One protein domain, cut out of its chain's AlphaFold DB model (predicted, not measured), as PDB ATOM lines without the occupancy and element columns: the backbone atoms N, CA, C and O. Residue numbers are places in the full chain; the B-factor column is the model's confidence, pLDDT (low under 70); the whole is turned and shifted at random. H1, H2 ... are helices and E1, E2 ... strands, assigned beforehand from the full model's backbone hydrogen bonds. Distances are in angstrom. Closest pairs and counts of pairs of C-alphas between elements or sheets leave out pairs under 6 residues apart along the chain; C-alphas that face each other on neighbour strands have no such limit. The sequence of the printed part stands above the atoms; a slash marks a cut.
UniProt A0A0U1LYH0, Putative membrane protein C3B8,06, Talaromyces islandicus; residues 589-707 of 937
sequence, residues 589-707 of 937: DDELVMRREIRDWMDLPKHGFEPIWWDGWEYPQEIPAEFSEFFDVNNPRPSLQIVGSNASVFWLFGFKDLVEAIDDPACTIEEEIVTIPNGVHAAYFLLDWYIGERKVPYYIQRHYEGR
ATOM      1  N   ASP A 589      93.451 128.383 131.231       61.47
ATOM      2  CA  ASP A 589      94.090 128.115 129.943       61.47
ATOM      3  C   ASP A 589      95.561 128.555 129.954       61.47
ATOM      4  O   ASP A 589      96.425 127.859 129.415       61.47
ATOM      5  N   ASP A 590      95.878 129.621 130.694       61.38
ATOM      6  CA  ASP A 590      97.254 130.031 130.965       61.38
ATOM      7  C   ASP A 590      97.997 129.008 131.821       61.38
ATOM      8  O   ASP A 590      99.202 128.795 131.642       61.38
ATOM      9  N   GLU A 591      97.288 128.345 132.734       60.47
ATOM     10  CA  GLU A 591      97.848 127.258 133.530       60.47
ATOM     11  C   GLU A 591      98.163 126.022 132.667       60.47
ATOM     12  O   GLU A 591      99.202 125.385 132.867       60.47
ATOM     13  N   LEU A 592      97.332 125.726 131.662       66.25
ATOM     14  CA  LEU A 592      97.507 124.611 130.721       66.25
ATOM     15  C   LEU A 592      98.744 124.818 129.826       66.25
ATOM     16  O   LEU A 592      99.593 123.925 129.722       66.25
ATOM     17  N   VAL A 593      98.922 126.038 129.298       60.34
ATOM     18  CA  VAL A 593     100.124 126.450 128.547       60.34
ATOM     19  C   VAL A 593     101.382 126.376 129.426       60.34
ATOM     20  O   VAL A 593     102.422 125.880 128.984       60.34
ATOM     21  N   MET A 594     101.300 126.813 130.689       56.19
ATOM     22  CA  MET A 594     102.424 126.767 131.641       56.19
ATOM     23  C   MET A 594     102.835 125.339 132.016       56.19
ATOM     24  O   MET A 594     104.026 125.055 132.169       56.19
ATOM     25  N   ARG A 595     101.866 124.432 132.176       55.94
ATOM     26  CA  ARG A 595     102.104 123.027 132.542       55.94
ATOM     27  C   ARG A 595     102.483 122.141 131.352       55.94
ATOM     28  O   ARG A 595     102.924 121.016 131.576       55.94
ATOM     29  N   ARG A 596     102.380 122.656 130.117       59.03
ATOM     30  CA  ARG A 596     102.549 121.902 128.856       59.03
ATOM     31  C   ARG A 596     101.617 120.693 128.771       59.03
ATOM     32  O   ARG A 596     101.979 119.652 128.224       59.03
ATOM     33  N   GLU A 597     100.441 120.827 129.367       67.69
ATOM     34  CA  GLU A 597      99.376 119.840 129.251       67.69
ATOM     35  C   GLU A 597      98.628 120.078 127.929       67.69
ATOM     36  O   GLU A 597      98.709 121.155 127.342       67.69
ATOM     37  N   ILE A 598      97.955 119.051 127.415       74.31
ATOM     38  CA  ILE A 598      97.219 119.095 126.144       74.31
ATOM     39  C   ILE A 598      95.778 118.690 126.457       74.31
ATOM     40  O   ILE A 598      95.567 117.768 127.252       74.31
ATOM     41  N   ARG A 599      94.790 119.378 125.876       79.06
ATOM     42  CA  ARG A 599      93.374 118.995 126.008       79.06
ATOM     43  C   ARG A 599      93.112 117.658 125.309       79.06
ATOM     44  O   ARG A 599      93.856 117.261 124.414       79.06
ATOM     45  N   ASP A 600      92.055 116.959 125.714       79.00
ATOM     46  CA  ASP A 600      91.646 115.735 125.023       79.00
ATOM     47  C   ASP A 600      91.164 116.088 123.606       79.00
ATOM     48  O   ASP A 600      90.260 116.905 123.420       79.00
ATOM     49  N   TRP A 601      91.777 115.487 122.587       70.00
ATOM     50  CA  TRP A 601      91.429 115.738 121.189       70.00
ATOM     51  C   TRP A 601      90.014 115.252 120.844       70.00
ATOM     52  O   TRP A 601      89.406 115.765 119.906       70.00
ATOM     53  N   MET A 602      89.454 114.304 121.609       71.81
ATOM     54  CA  MET A 602      88.072 113.833 121.440       71.81
ATOM     55  C   MET A 602      87.030 114.893 121.820       71.81
ATOM     56  O   MET A 602      85.849 114.754 121.485       71.81
ATOM     57  N   ASP A 603      87.454 115.959 122.497       81.00
ATOM     58  CA  ASP A 603      86.597 117.078 122.868       81.00
ATOM     59  C   ASP A 603      86.557 118.187 121.802       81.00
ATOM     60  O   ASP A 603      85.676 119.045 121.883       81.00
ATOM     61  N   LEU A 604      87.406 118.135 120.760       83.06
ATOM     62  CA  LEU A 604      87.390 119.105 119.651       83.06
ATOM     63  C   LEU A 604      85.976 119.268 119.046       83.06
ATOM     64  O   LEU A 604      85.456 120.388 119.077       83.06
ATOM     65  N   PRO A 605      85.261 118.191 118.639       81.31
ATOM     66  CA  PRO A 605      83.929 118.336 118.048       81.31
ATOM     67  C   PRO A 605      82.872 118.821 119.047       81.31
ATOM     68  O   PRO A 605      81.894 119.456 118.661       81.31
ATOM     69  N   LYS A 606      83.049 118.535 120.347       81.25
ATOM     70  CA  LYS A 606      82.118 118.985 121.399       81.25
ATOM     71  C   LYS A 606      82.204 120.492 121.630       81.25
ATOM     72  O   LYS A 606      81.220 121.092 122.053       81.25
ATOM     73  N   HIS A 607      83.364 121.080 121.352       80.06
ATOM     74  CA  HIS A 607      83.632 122.507 121.497       80.06
ATOM     75  C   HIS A 607      83.564 123.284 120.176       80.06
ATOM     76  O   HIS A 607      83.865 124.473 120.171       80.06
ATOM     77  N   GLY A 608      83.108 122.646 119.093       80.50
ATOM     78  CA  GLY A 608      82.901 123.293 117.797       80.50
ATOM     79  C   GLY A 608      84.147 123.384 116.912       80.50
ATOM     80  O   GLY A 608      84.101 124.112 115.930       80.50
ATOM     81  N   PHE A 609      85.219 122.652 117.229       85.94
ATOM     82  CA  PHE A 609      86.450 122.594 116.432       85.94
ATOM     83  C   PHE A 609      86.502 121.343 115.551       85.94
ATOM     84  O   PHE A 609      85.978 120.281 115.911       85.94
ATOM     85  N   GLU A 610      87.160 121.459 114.400       83.25
ATOM     86  CA  GLU A 610      87.313 120.351 113.462       83.25
ATOM     87  C   GLU A 610      88.272 119.267 113.996       83.25
ATOM     88  O   GLU A 610      89.267 119.571 114.664       83.25
ATOM     89  N   PRO A 611      88.016 117.975 113.716       82.56
ATOM     90  CA  PRO A 611      88.938 116.916 114.100       82.56
ATOM     91  C   PRO A 611      90.276 117.052 113.362       82.56
ATOM     92  O   PRO A 611      90.319 117.349 112.167       82.56
ATOM     93  N   ILE A 612      91.370 116.744 114.057       83.62
ATOM     94  CA  ILE A 612      92.728 116.741 113.501       83.62
ATOM     95  C   ILE A 612      93.239 115.309 113.313       83.62
ATOM     96  O   ILE A 612      92.869 114.400 114.056       83.62
ATOM     97  N   TRP A 613      94.112 115.101 112.332       79.62
ATOM     98  CA  TRP A 613      94.880 113.868 112.184       79.62
ATOM     99  C   TRP A 613      96.204 113.985 112.949       79.62
ATOM    100  O   TRP A 613      96.897 114.996 112.821       79.62
ATOM    101  N   TRP A 614      96.566 112.962 113.729       78.44
ATOM    102  CA  TRP A 614      97.815 112.901 114.498       78.44
ATOM    103  C   TRP A 614      98.501 111.545 114.270       78.44
ATOM    104  O   TRP A 614      97.872 110.498 114.415       78.44
ATOM    105  N   ASP A 615      99.797 111.565 113.950       64.94
ATOM    106  CA  ASP A 615     100.675 110.388 113.858       64.94
ATOM    107  C   ASP A 615     100.506 109.424 115.054       64.94
ATOM    108  O   ASP A 615     100.779 109.775 116.206       64.94
ATOM    109  N   GLY A 616     100.028 108.208 114.772       60.31
ATOM    110  CA  GLY A 616      99.728 107.169 115.766       60.31
ATOM    111  C   GLY A 616      98.248 106.993 116.135       60.31
ATOM    112  O   GLY A 616      97.948 106.079 116.903       60.31
ATOM    113  N   TRP A 617      97.329 107.801 115.587       61.88
ATOM    114  CA  TRP A 617      95.896 107.757 115.914       61.88
ATOM    115  C   TRP A 617      94.990 107.793 114.670       61.88
ATOM    116  O   TRP A 617      95.323 108.407 113.657       61.88
ATOM    117  N   GLU A 618      93.834 107.121 114.738       57.88
ATOM    118  CA  GLU A 618      92.845 107.100 113.649       57.88
ATOM    119  C   GLU A 618      92.010 108.388 113.624       57.88
ATOM    120  O   GLU A 618      91.566 108.881 114.663       57.88
ATOM    121  N   TYR A 619      91.775 108.923 112.423       69.88
ATOM    122  CA  TYR A 619      90.867 110.051 112.236       69.88
ATOM    123  C   TYR A 619      89.434 109.601 112.591       69.88
ATOM    124  O   TYR A 619      89.013 108.551 112.108       69.88
ATOM    125  N   PRO A 620      88.661 110.346 113.405       61.31
ATOM    126  CA  PRO A 620      87.366 109.867 113.912       61.31
ATOM    127  C   PRO A 620      86.287 109.619 112.838       61.31
ATOM    128  O   PRO A 620      85.243 109.043 113.143       61.31
ATOM    129  N   GLN A 621      86.498 110.099 111.609       66.69
ATOM    130  CA  GLN A 621      85.579 110.023 110.466       66.69
ATOM    131  C   GLN A 621      86.331 109.552 109.201       66.69
ATOM    132  O   GLN A 621      87.533 109.294 109.253       66.69
ATOM    133  N   GLU A 622      85.656 109.440 108.050       64.75
ATOM    134  CA  GLU A 622      86.372 109.290 106.772       64.75
ATOM    135  C   GLU A 622      87.258 110.523 106.534       64.75
ATOM    136  O   GLU A 622      86.808 111.657 106.696       64.75
ATOM    137  N   ILE A 623      88.530 110.293 106.190       65.38
ATOM    138  CA  ILE A 623      89.514 111.359 105.972       65.38
ATOM    139  C   ILE A 623      88.991 112.293 104.866       65.38
ATOM    140  O   ILE A 623      88.733 111.814 103.756       65.38
ATOM    141  N   PRO A 624      88.848 113.608 105.129       68.75
ATOM    142  CA  PRO A 624      88.396 114.565 104.128       68.75
ATOM    143  C   PRO A 624      89.255 114.509 102.861       68.75
ATOM    144  O   PRO A 624      90.472 114.327 102.932       68.75
ATOM    145  N   ALA A 625      88.650 114.708 101.686       65.81
ATOM    146  CA  ALA A 625      89.376 114.689 100.411       65.81
ATOM    147  C   ALA A 625      90.540 115.705 100.374       65.81
ATOM    148  O   ALA A 625      91.545 115.469  99.714       65.81
ATOM    149  N   GLU A 626      90.442 116.787 101.142       66.12
ATOM    150  CA  GLU A 626      91.471 117.822 101.304       66.12
ATOM    151  C   GLU A 626      92.718 117.314 102.040       66.12
ATOM    152  O   GLU A 626      93.829 117.771 101.790       66.12
ATOM    153  N   PHE A 627      92.563 116.309 102.904       66.44
ATOM    154  CA  PHE A 627      93.682 115.688 103.604       66.44
ATOM    155  C   PHE A 627      94.401 114.652 102.727       66.44
ATOM    156  O   PHE A 627      95.564 114.335 102.970       66.44
ATOM    157  N   SER A 628      93.742 114.153 101.673       61.88
ATOM    158  CA  SER A 628      94.287 113.108 100.796       61.88
ATOM    159  C   SER A 628      95.536 113.541 100.014       61.88
ATOM    160  O   SER A 628      96.390 112.701  99.732       61.88
ATOM    161  N   GLU A 629      95.703 114.843  99.745       60.53
ATOM    162  CA  GLU A 629      96.901 115.404  99.098       60.53
ATOM    163  C   GLU A 629      98.154 115.292  99.991       60.53
ATOM    164  O   GLU A 629      99.273 115.160  99.490       60.53
ATOM    165  N   PHE A 630      97.980 115.255 101.318       58.69
ATOM    166  CA  PHE A 630      99.079 115.118 102.281       58.69
ATOM    167  C   PHE A 630      99.495 113.659 102.537       58.69
ATOM    168  O   PHE A 630     100.561 113.425 103.110       58.69
ATOM    169  N   PHE A 631      98.701 112.682 102.080       62.94
ATOM    170  CA  PHE A 631      98.930 111.241 102.270       62.94
ATOM    171  C   PHE A 631      99.278 110.489 100.966       62.94
ATOM    172  O   PHE A 631      99.107 109.271 100.891       62.94
ATOM    173  N   ASP A 632      99.770 111.191  99.937       52.75
ATOM    174  CA  ASP A 632     100.059 110.629  98.606       52.75
ATOM    175  C   ASP A 632     100.995 109.393  98.647       52.75
ATOM    176  O   ASP A 632     102.139 109.435  99.108       52.75
ATOM    177  N   VAL A 633     100.501 108.278  98.099       47.28
ATOM    178  CA  VAL A 633     101.064 106.914  98.172       47.28
ATOM    179  C   VAL A 633     102.410 106.773  97.437       47.28
ATOM    180  O   VAL A 633     103.151 105.817  97.666       47.28
ATOM    181  N   ASN A 634     102.772 107.726  96.570       42.50
ATOM    182  CA  ASN A 634     103.950 107.626  95.697       42.50
ATOM    183  C   ASN A 634     105.195 108.397  96.178       42.50
ATOM    184  O   ASN A 634     106.231 108.353  95.509       42.50
ATOM    185  N   ASN A 635     105.134 109.100  97.313       45.00
ATOM    186  CA  ASN A 635     106.252 109.901  97.815       45.00
ATOM    187  C   ASN A 635     106.367 109.767  99.343       45.00
ATOM    188  O   ASN A 635     105.704 110.514 100.059       45.00
ATOM    189  N   PRO A 636     107.197 108.851  99.883       42.22
ATOM    190  CA  PRO A 636     107.386 108.754 101.326       42.22
ATOM    191  C   PRO A 636     108.183 109.980 101.801       42.22
ATOM    192  O   PRO A 636     109.414 109.999 101.794       42.22
ATOM    193  N   ARG A 637     107.460 111.048 102.141       47.34
ATOM    194  CA  ARG A 637     107.965 112.291 102.736       47.34
ATOM    195  C   ARG A 637     107.945 112.196 104.274       47.34
ATOM    196  O   ARG A 637     107.319 111.296 104.824       47.34
ATOM    197  N   PRO A 638     108.731 113.036 104.970       47.44
ATOM    198  CA  PRO A 638     109.239 112.746 106.306       47.44
ATOM    199  C   PRO A 638     108.163 112.921 107.379       47.44
ATOM    200  O   PRO A 638     107.389 113.865 107.310       47.44
ATOM    201  N   SER A 639     108.182 112.025 108.368       58.22
ATOM    202  CA  SER A 639     107.599 112.138 109.716       58.22
ATOM    203  C   SER A 639     106.815 113.439 109.985       58.22
ATOM    204  O   SER A 639     107.381 114.408 110.499       58.22
ATOM    205  N   LEU A 640     105.533 113.472 109.616       61.69
ATOM    206  CA  LEU A 640     104.562 114.496 110.023       61.69
ATOM    207  C   LEU A 640     103.926 114.062 111.344       61.69
ATOM    208  O   LEU A 640     103.745 112.869 111.551       61.69
ATOM    209  N   GLN A 641     103.603 115.011 112.221       73.12
ATOM    210  CA  GLN A 641     102.987 114.739 113.521       73.12
ATOM    211  C   GLN A 641     101.498 115.085 113.547       73.12
ATOM    212  O   GLN A 641     100.729 114.292 114.073       73.12
ATOM    213  N   ILE A 642     101.092 116.248 113.018       79.50
ATOM    214  CA  ILE A 642      99.695 116.724 113.042       79.50
ATOM    215  C   ILE A 642      99.319 117.340 111.688       79.50
ATOM    216  O   ILE A 642     100.118 118.078 111.106       79.50
ATOM    217  N   VAL A 643      98.095 117.064 111.227       82.62
ATOM    218  CA  VAL A 643      97.430 117.722 110.089       82.62
ATOM    219  C   VAL A 643      96.013 118.126 110.506       82.62
ATOM    220  O   VAL A 643      95.243 117.280 110.962       82.62
ATOM    221  N   GLY A 644      95.656 119.404 110.375       84.69
ATOM    222  CA  GLY A 644      94.317 119.903 110.715       84.69
ATOM    223  C   GLY A 644      94.224 121.430 110.730       84.69
ATOM    224  O   GLY A 644      95.208 122.099 110.425       84.69
ATOM    225  N   SER A 645      93.056 121.980 111.082       88.31
ATOM    226  CA  SER A 645      92.841 123.434 111.196       88.31
ATOM    227  C   SER A 645      93.743 124.059 112.276       88.31
ATOM    228  O   SER A 645      93.907 123.514 113.374       88.31
ATOM    229  N   ASN A 646      94.330 125.223 111.980       88.75
ATOM    230  CA  ASN A 646      95.149 125.997 112.917       88.75
ATOM    231  C   ASN A 646      94.391 126.388 114.203       88.75
ATOM    232  O   ASN A 646      94.980 126.324 115.285       88.75
ATOM    233  N   ALA A 647      93.095 126.706 114.120       88.75
ATOM    234  CA  ALA A 647      92.244 127.008 115.273       88.75
ATOM    235  C   ALA A 647      92.112 125.793 116.202       88.75
ATOM    236  O   ALA A 647      92.282 125.898 117.420       88.75
ATOM    237  N   SER A 648      91.921 124.613 115.610       88.62
ATOM    238  CA  SER A 648      91.836 123.341 116.334       88.62
ATOM    239  C   SER A 648      93.151 123.010 117.047       88.62
ATOM    240  O   SER A 648      93.147 122.569 118.199       88.62
ATOM    241  N   VAL A 649      94.296 123.291 116.411       87.12
ATOM    242  CA  VAL A 649      95.616 123.134 117.039       87.12
ATOM    243  C   VAL A 649      95.806 124.130 118.187       87.12
ATOM    244  O   VAL A 649      96.189 123.718 119.278       87.12
ATOM    245  N   PHE A 650      95.527 125.423 118.013       89.88
ATOM    246  CA  PHE A 650      95.707 126.393 119.104       89.88
ATOM    247  C   PHE A 650      94.808 126.110 120.306       89.88
ATOM    248  O   PHE A 650      95.278 126.167 121.446       89.88
ATOM    249  N   TRP A 651      93.556 125.719 120.066       88.94
ATOM    250  CA  TRP A 651      92.628 125.343 121.126       88.94
ATOM    251  C   TRP A 651      93.118 124.132 121.926       88.94
ATOM    252  O   TRP A 651      93.067 124.142 123.159       88.94
ATOM    253  N   LEU A 652      93.641 123.111 121.239       85.81
ATOM    254  CA  LEU A 652      94.125 121.875 121.859       85.81
ATOM    255  C   LEU A 652      95.280 122.122 122.846       85.81
ATOM    256  O   LEU A 652      95.382 121.449 123.871       85.81
ATOM    257  N   PHE A 653      96.125 123.113 122.553       83.25
ATOM    258  CA  PHE A 653      97.282 123.496 123.371       83.25
ATOM    259  C   PHE A 653      97.016 124.689 124.311       83.25
ATOM    260  O   PHE A 653      97.954 125.172 124.944       83.25
ATOM    261  N   GLY A 654      95.770 125.165 124.422       83.06
ATOM    262  CA  GLY A 654      95.377 126.213 125.376       83.06
ATOM    263  C   GLY A 654      95.664 127.658 124.943       83.06
ATOM    264  O   GLY A 654      95.612 128.561 125.772       83.06
ATOM    265  N   PHE A 655      95.945 127.912 123.662       83.38
ATOM    266  CA  PHE A 655      96.211 129.257 123.131       83.38
ATOM    267  C   PHE A 655      94.914 129.987 122.760       83.38
ATOM    268  O   PHE A 655      94.636 130.242 121.588       83.38
ATOM    269  N   LYS A 656      94.099 130.306 123.768       83.56
ATOM    270  CA  LYS A 656      92.764 130.891 123.588       83.56
ATOM    271  C   LYS A 656      92.780 132.222 122.825       83.56
ATOM    272  O   LYS A 656      92.003 132.378 121.891       83.56
ATOM    273  N   ASP A 657      93.710 133.121 123.144       82.56
ATOM    274  CA  ASP A 657      93.814 134.433 122.487       82.56
ATOM    275  C   ASP A 657      94.066 134.317 120.976       82.56
ATOM    276  O   ASP A 657      93.628 135.159 120.199       82.56
ATOM    277  N   LEU A 658      94.774 133.265 120.539       84.81
ATOM    278  CA  LEU A 658      95.027 133.013 119.117       84.81
ATOM    279  C   LEU A 658      93.809 132.425 118.412       84.81
ATOM    280  O   LEU A 658      93.608 132.717 117.241       84.81
ATOM    281  N   VAL A 659      93.002 131.627 119.111       86.88
ATOM    282  CA  VAL A 659      91.718 131.148 118.584       86.88
ATOM    283  C   VAL A 659      90.765 132.329 118.401       86.88
ATOM    284  O   VAL A 659      90.218 132.505 117.320       86.88
ATOM    285  N   GLU A 660      90.654 133.207 119.402       84.31
ATOM    286  CA  GLU A 660      89.847 134.430 119.299       84.31
ATOM    287  C   GLU A 660      90.357 135.368 118.193       84.31
ATOM    288  O   GLU A 660      89.563 135.996 117.499       84.31
ATOM    289  N   ALA A 661      91.675 135.430 117.980       83.25
ATOM    290  CA  ALA A 661      92.266 136.203 116.892       83.25
ATOM    291  C   ALA A 661      92.018 135.604 115.499       83.25
ATOM    292  O   ALA A 661      92.123 136.337 114.524       83.25
ATOM    293  N   ILE A 662      91.720 134.309 115.378       85.25
ATOM    294  CA  ILE A 662      91.315 133.703 114.098       85.25
ATOM    295  C   ILE A 662      89.859 134.068 113.776       85.25
ATOM    296  O   ILE A 662      89.528 134.324 112.620       85.25
ATOM    297  N   ASP A 663      89.009 134.156 114.801       79.19
ATOM    298  CA  ASP A 663      87.592 134.511 114.658       79.19
ATOM    299  C   ASP A 663      87.349 136.029 114.498       79.19
ATOM    300  O   ASP A 663      86.266 136.452 114.076       79.19
ATOM    301  N   ASP A 664      88.328 136.874 114.841       77.25
ATOM    302  CA  ASP A 664      88.210 138.333 114.762       77.25
ATOM    303  C   ASP A 664      88.459 138.850 113.327       77.25
ATOM    304  O   ASP A 664      89.592 138.792 112.839       77.25
ATOM    305  N   PRO A 665      87.464 139.471 112.656       70.44
ATOM    306  CA  PRO A 665      87.635 140.022 111.308       70.44
ATOM    307  C   PRO A 665      88.644 141.184 111.228       70.44
ATOM    308  O   PRO A 665      88.982 141.625 110.126       70.44
ATOM    309  N   ALA A 666      89.099 141.728 112.361       65.56
ATOM    310  CA  ALA A 666      90.165 142.726 112.421       65.56
ATOM    311  C   ALA A 666      91.581 142.117 112.395       65.56
ATOM    312  O   ALA A 666      92.555 142.857 112.214       65.56
ATOM    313  N   CYS A 667      91.712 140.802 112.577       70.00
ATOM    314  CA  CYS A 667      92.980 140.083 112.566       70.00
ATOM    315  C   CYS A 667      93.274 139.470 111.185       70.00
ATOM    316  O   CYS A 667      92.384 139.234 110.376       70.00
ATOM    317  N   THR A 668      94.558 139.262 110.877       76.19
ATOM    318  CA  THR A 668      95.034 138.763 109.567       76.19
ATOM    319  C   THR A 668      95.310 137.257 109.545       76.19
ATOM    320  O   THR A 668      95.803 136.744 108.538       76.19
ATOM    321  N   ILE A 669      95.051 136.554 110.651       80.75
ATOM    322  CA  ILE A 669      95.115 135.092 110.719       80.75
ATOM    323  C   ILE A 669      93.734 134.577 110.324       80.75
ATOM    324  O   ILE A 669      92.755 134.916 110.974       80.75
ATOM    325  N   GLU A 670      93.669 133.778 109.267       82.06
ATOM    326  CA  GLU A 670      92.444 133.103 108.833       82.06
ATOM    327  C   GLU A 670      92.523 131.618 109.216       82.06
ATOM    328  O   GLU A 670      93.617 131.084 109.448       82.06
ATOM    329  N   GLU A 671      91.374 130.949 109.298       85.25
ATOM    330  CA  GLU A 671      91.334 129.509 109.531       85.25
ATOM    331  C   GLU A 671      91.879 128.760 108.303       85.25
ATOM    332  O   GLU A 671      91.373 128.907 107.190       85.25
ATOM    333  N   GLU A 672      92.941 127.973 108.492       84.19
ATOM    334  CA  GLU A 672      93.590 127.225 107.412       84.19
ATOM    335  C   GLU A 672      94.099 125.858 107.888       84.19
ATOM    336  O   GLU A 672      94.430 125.663 109.063       84.19
ATOM    337  N   ILE A 673      94.193 124.905 106.958       83.00
ATOM    338  CA  ILE A 673      94.743 123.572 107.224       83.00
ATOM    339  C   ILE A 673      96.270 123.663 107.279       83.00
ATOM    340  O   ILE A 673      96.926 124.043 106.307       83.00
ATOM    341  N   VAL A 674      96.845 123.261 108.409       82.44
ATOM    342  CA  VAL A 674      98.285 123.311 108.672       82.44
ATOM    343  C   VAL A 674      98.879 121.920 108.868       82.44
ATOM    344  O   VAL A 674      98.243 121.003 109.388       82.44
ATOM    345  N   THR A 675     100.145 121.770 108.474       79.44
ATOM    346  CA  THR A 675     100.927 120.537 108.644       79.44
ATOM    347  C   THR A 675     102.105 120.766 109.581       79.44
ATOM    348  O   THR A 675     102.880 121.706 109.380       79.44
ATOM    349  N   ILE A 676     102.290 119.881 110.559       73.00
ATOM    350  CA  ILE A 676     103.304 120.033 111.610       73.00
ATOM    351  C   ILE A 676     104.322 118.885 111.526       73.00
ATOM    352  O   ILE A 676     103.920 117.722 111.588       73.00
ATOM    353  N   PRO A 677     105.633 119.171 111.392       62.34
ATOM    354  CA  PRO A 677     106.679 118.146 111.382       62.34
ATOM    355  C   PRO A 677     106.805 117.394 112.715       62.34
ATOM    356  O   PRO A 677     106.474 117.918 113.773       62.34
ATOM    357  N   ASN A 678     107.355 116.181 112.690       54.81
ATOM    358  CA  ASN A 678     107.650 115.412 113.899       54.81
ATOM    359  C   ASN A 678     108.889 115.965 114.630       54.81
ATOM    360  O   ASN A 678     109.877 116.362 114.007       54.81
ATOM    361  N   GLY A 679     108.826 115.999 115.964       51.53
ATOM    362  CA  GLY A 679     109.893 116.506 116.831       51.53
ATOM    363  C   GLY A 679     109.836 118.007 117.139       51.53
ATOM    364  O   GLY A 679     110.778 118.521 117.744       51.53
ATOM    365  N   VAL A 680     108.759 118.711 116.764       54.78
ATOM    366  CA  VAL A 680     108.531 120.126 117.115       54.78
ATOM    367  C   VAL A 680     107.236 120.314 117.908       54.78
ATOM    368  O   VAL A 680     106.284 119.553 117.766       54.78
ATOM    369  N   HIS A 681     107.183 121.338 118.764       71.12
ATOM    370  CA  HIS A 681     105.964 121.648 119.511       71.12
ATOM    371  C   HIS A 681     104.944 122.335 118.597       71.12
ATOM    372  O   HIS A 681     105.181 123.453 118.147       71.12
ATOM    373  N   ALA A 682     103.788 121.706 118.391       75.25
ATOM    374  CA  ALA A 682     102.775 122.118 117.422       75.25
ATOM    375  C   ALA A 682     102.328 123.589 117.529       75.25
ATOM    376  O   ALA A 682     102.506 124.349 116.582       75.25
ATOM    377  N   ALA A 683     101.819 124.021 118.689       78.88
ATOM    378  CA  ALA A 683     101.318 125.392 118.840       78.88
ATOM    379  C   ALA A 683     102.415 126.469 118.749       78.88
ATOM    380  O   ALA A 683     102.235 127.460 118.053       78.88
ATOM    381  N   TYR A 684     103.579 126.263 119.377       74.44
ATOM    382  CA  TYR A 684     104.703 127.201 119.260       74.44
ATOM    383  C   TYR A 684     105.279 127.265 117.842       74.44
ATOM    384  O   TYR A 684     105.623 128.346 117.384       74.44
ATOM    385  N   PHE A 685     105.326 126.142 117.119       76.44
ATOM    386  CA  PHE A 685     105.737 126.125 115.714       76.44
ATOM    387  C   PHE A 685     104.820 127.000 114.845       76.44
ATOM    388  O   PHE A 685     105.313 127.786 114.036       76.44
ATOM    389  N   LEU A 686     103.499 126.904 115.041       78.06
ATOM    390  CA  LEU A 686     102.527 127.748 114.338       78.06
ATOM    391  C   LEU A 686     102.591 129.209 114.791       78.06
ATOM    392  O   LEU A 686     102.553 130.104 113.953       78.06
ATOM    393  N   LEU A 687     102.722 129.463 116.093       77.81
ATOM    394  CA  LEU A 687     102.846 130.814 116.641       77.81
ATOM    395  C   LEU A 687     104.079 131.530 116.075       77.81
ATOM    396  O   LEU A 687     103.953 132.638 115.557       77.81
ATOM    397  N   ASP A 688     105.247 130.884 116.091       66.88
ATOM    398  CA  ASP A 688     106.477 131.433 115.510       66.88
ATOM    399  C   ASP A 688     106.337 131.656 113.999       66.88
ATOM    400  O   ASP A 688     106.837 132.647 113.456       66.88
ATOM    401  N   TRP A 689     105.625 130.762 113.305       68.19
ATOM    402  CA  TRP A 689     105.338 130.921 111.883       68.19
ATOM    403  C   TRP A 689     104.439 132.142 111.619       68.19
ATOM    404  O   TRP A 689     104.812 132.993 110.806       68.19
ATOM    405  N   TYR A 690     103.325 132.305 112.339       75.75
ATOM    406  CA  TYR A 690     102.408 133.439 112.164       75.75
ATOM    407  C   TYR A 690     102.978 134.774 112.655       75.75
ATOM    408  O   TYR A 690     102.712 135.812 112.040       75.75
ATOM    409  N   ILE A 691     103.811 134.776 113.702       66.56
ATOM    410  CA  ILE A 691     104.612 135.948 114.095       66.56
ATOM    411  C   ILE A 691     105.573 136.312 112.958       66.56
ATOM    412  O   ILE A 691     105.667 137.480 112.572       66.56
ATOM    413  N   GLY A 692     106.244 135.317 112.369       50.22
ATOM    414  CA  GLY A 692     107.140 135.505 111.227       50.22
ATOM    415  C   GLY A 692     106.447 136.096 109.995       50.22
ATOM    416  O   GLY A 692     107.039 136.914 109.288       50.22
ATOM    417  N   GLU A 693     105.183 135.741 109.762       64.06
ATOM    418  CA  GLU A 693     104.344 136.312 108.699       64.06
ATOM    419  C   GLU A 693     103.678 137.644 109.075       64.06
ATOM    420  O   GLU A 693     103.024 138.255 108.230       64.06
ATOM    421  N   ARG A 694     103.886 138.137 110.304       64.94
ATOM    422  CA  ARG A 694     103.240 139.338 110.867       64.94
ATOM    423  C   ARG A 694     101.710 139.265 110.863       64.94
ATOM    424  O   ARG A 694     101.048 140.289 110.698       64.94
ATOM    425  N   LYS A 695     101.160 138.063 111.038       72.19
ATOM    426  CA  LYS A 695      99.713 137.847 111.136       72.19
ATOM    427  C   LYS A 695      99.193 137.967 112.578       72.19
ATOM    428  O   LYS A 695      98.042 138.319 112.789       72.19
ATOM    429  N   VAL A 696     100.052 137.752 113.580       73.06
ATOM    430  CA  VAL A 696      99.683 137.861 115.006       73.06
ATOM    431  C   VAL A 696      99.730 139.320 115.483       73.06
ATOM    432  O   VAL A 696     100.762 139.979 115.316       73.06
ATOM    433  N   PRO A 697      98.666 139.840 116.127       72.31
ATOM    434  CA  PRO A 697      98.696 141.147 116.771       72.31
ATOM    435  C   PRO A 697      99.800 141.269 117.830       72.31
ATOM    436  O   PRO A 697     100.012 140.378 118.653       72.31
ATOM    437  N   TYR A 698     100.459 142.430 117.870       63.91
ATOM    438  CA  TYR A 698     101.627 142.669 118.729       63.91
ATOM    439  C   TYR A 698     101.368 142.443 120.232       63.91
ATOM    440  O   TYR A 698     102.275 142.061 120.973       63.91
ATOM    441  N   TYR A 699     100.137 142.662 120.706       65.12
ATOM    442  CA  TYR A 699      99.787 142.444 122.112       65.12
ATOM    443  C   TYR A 699      99.741 140.948 122.481       65.12
ATOM    444  O   TYR A 699     100.247 140.586 123.542       65.12
ATOM    445  N   ILE A 700      99.240 140.087 121.586       72.12
ATOM    446  CA  ILE A 700      99.222 138.620 121.745       72.12
ATOM    447  C   ILE A 700     100.643 138.070 121.644       72.12
ATOM    448  O   ILE A 700     101.080 137.286 122.485       72.12
ATOM    449  N   GLN A 701     101.408 138.555 120.662       69.75
ATOM    450  CA  GLN A 701     102.825 138.231 120.512       69.75
ATOM    451  C   GLN A 701     103.588 138.485 121.824       69.75
ATOM    452  O   GLN A 701     104.240 137.587 122.351       69.75
ATOM    453  N   ARG A 702     103.437 139.676 122.415       61.28
ATOM    454  CA  ARG A 702     104.099 140.037 123.678       61.28
ATOM    455  C   ARG A 702     103.656 139.172 124.865       61.28
ATOM    456  O   ARG A 702     104.464 138.916 125.760       61.28
ATOM    457  N   HIS A 703     102.396 138.744 124.887       68.25
ATOM    458  CA  HIS A 703     101.830 137.924 125.957       68.25
ATOM    459  C   HIS A 703     102.481 136.531 126.041       68.25
ATOM    460  O   HIS A 703     102.748 136.032 127.141       68.25
ATOM    461  N   TYR A 704     102.817 135.940 124.890       67.31
ATOM    462  CA  TYR A 704     103.474 134.630 124.814       67.31
ATOM    463  C   TYR A 704     105.011 134.714 124.721       67.31
ATOM    464  O   TYR A 704     105.695 133.847 125.264       67.31
ATOM    465  N   GLU A 705     105.582 135.788 124.162       57.28
ATOM    466  CA  GLU A 705     107.038 136.033 124.166       57.28
ATOM    467  C   GLU A 705     107.605 136.226 125.584       57.28
ATOM    468  O   GLU A 705     108.725 135.802 125.874       57.28
ATOM    469  N   GLY A 706     106.833 136.823 126.501       45.47
ATOM    470  CA  GLY A 706     107.251 137.070 127.887       45.47
ATOM    471  C   GLY A 706     107.338 135.828 128.789       45.47
ATOM    472  O   GLY A 706     107.860 135.932 129.901       45.47
ATOM    473  N   ARG A 707     106.842 134.662 128.343       47.91
ATOM    474  CA  ARG A 707     106.744 133.420 129.141       47.91
ATOM    475  C   ARG A 707     107.770 132.331 128.775       47.91
ATOM    476  O   ARG A 707     107.777 131.266 129.389       47.91
TER     477      ARG A 707
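What this domain is: This is residues 589 to 707 of the 937 residues of the protein "Putative membrane protein C3B8,06" of Talaromyces islandicus (UniProt A0A0U1LYH0). A short two-strand ribbon, E1 beside E2, joins a cluster of helices at one end of the domain to a loose end with the small H2 and a loop, of which residues 631 to 637 stick out. In the cluster H3 packs on both H4 and H5, with H6 near H4 and H5 at the far end; a long stretch without named elements, residues 596 to 627, runs along one side, its residues 613 to 614 pairing briefly with E1. The printed part has 119 residues, with elements in the order H1 H2 E1 H3 H4 E2 H5 H6 and an antiparallel sheet E1 - E2. It is mostly helix by its named elements, which hold under half of the residues, and compact, with a radius of gyration of the C-alphas of 14.6 A and spans of 43 by 29 by 29 A.

Where its parts are: E1, residues 640 to 645, spans 14.8 A from C-alpha 640 at (104.562, 114.496, 110.023); E2, residues 673 to 677, spans 13.8 A. H3 is residues 646 to 652, H4 656 to 663, and H5 682 to 692, 15.4 A long. H1 is residues 589 to 595, H2 628 to 631, and H6 698 to 705, ending at C-alpha 705 (107.038, 136.033, 124.166).

How they stand to each other: E1 and E2 are antiparallel at 162 degrees, with N 641 and O 676 2.8 A apart, within hydrogen-bond range. H3 and H4 touch as a helical hairpin, closest at the C-alphas of Ala 647 and Val 659, 5.3 A. H3 touches H5 at a steep tilt of 43 degrees, closest at C-alphas 650 and 683, 5.7 A. H1 and H4 are close but not clearly touching, with C-alphas 589 and 656 closest at 7.1 A. In H1, H3, H4, H5 and H6 every O i to N i+4 pair is within hydrogen-bond range; H2 is too short for one.

The domain as a whole: The farthest C-alphas, of Asn 634 and Tyr 699, are 43.9 A apart. The printed part has no cut, and H1 to H2 is a long link. The mean pLDDT of the printed part is 70.9, and residues 615 to 640 are among those under 70.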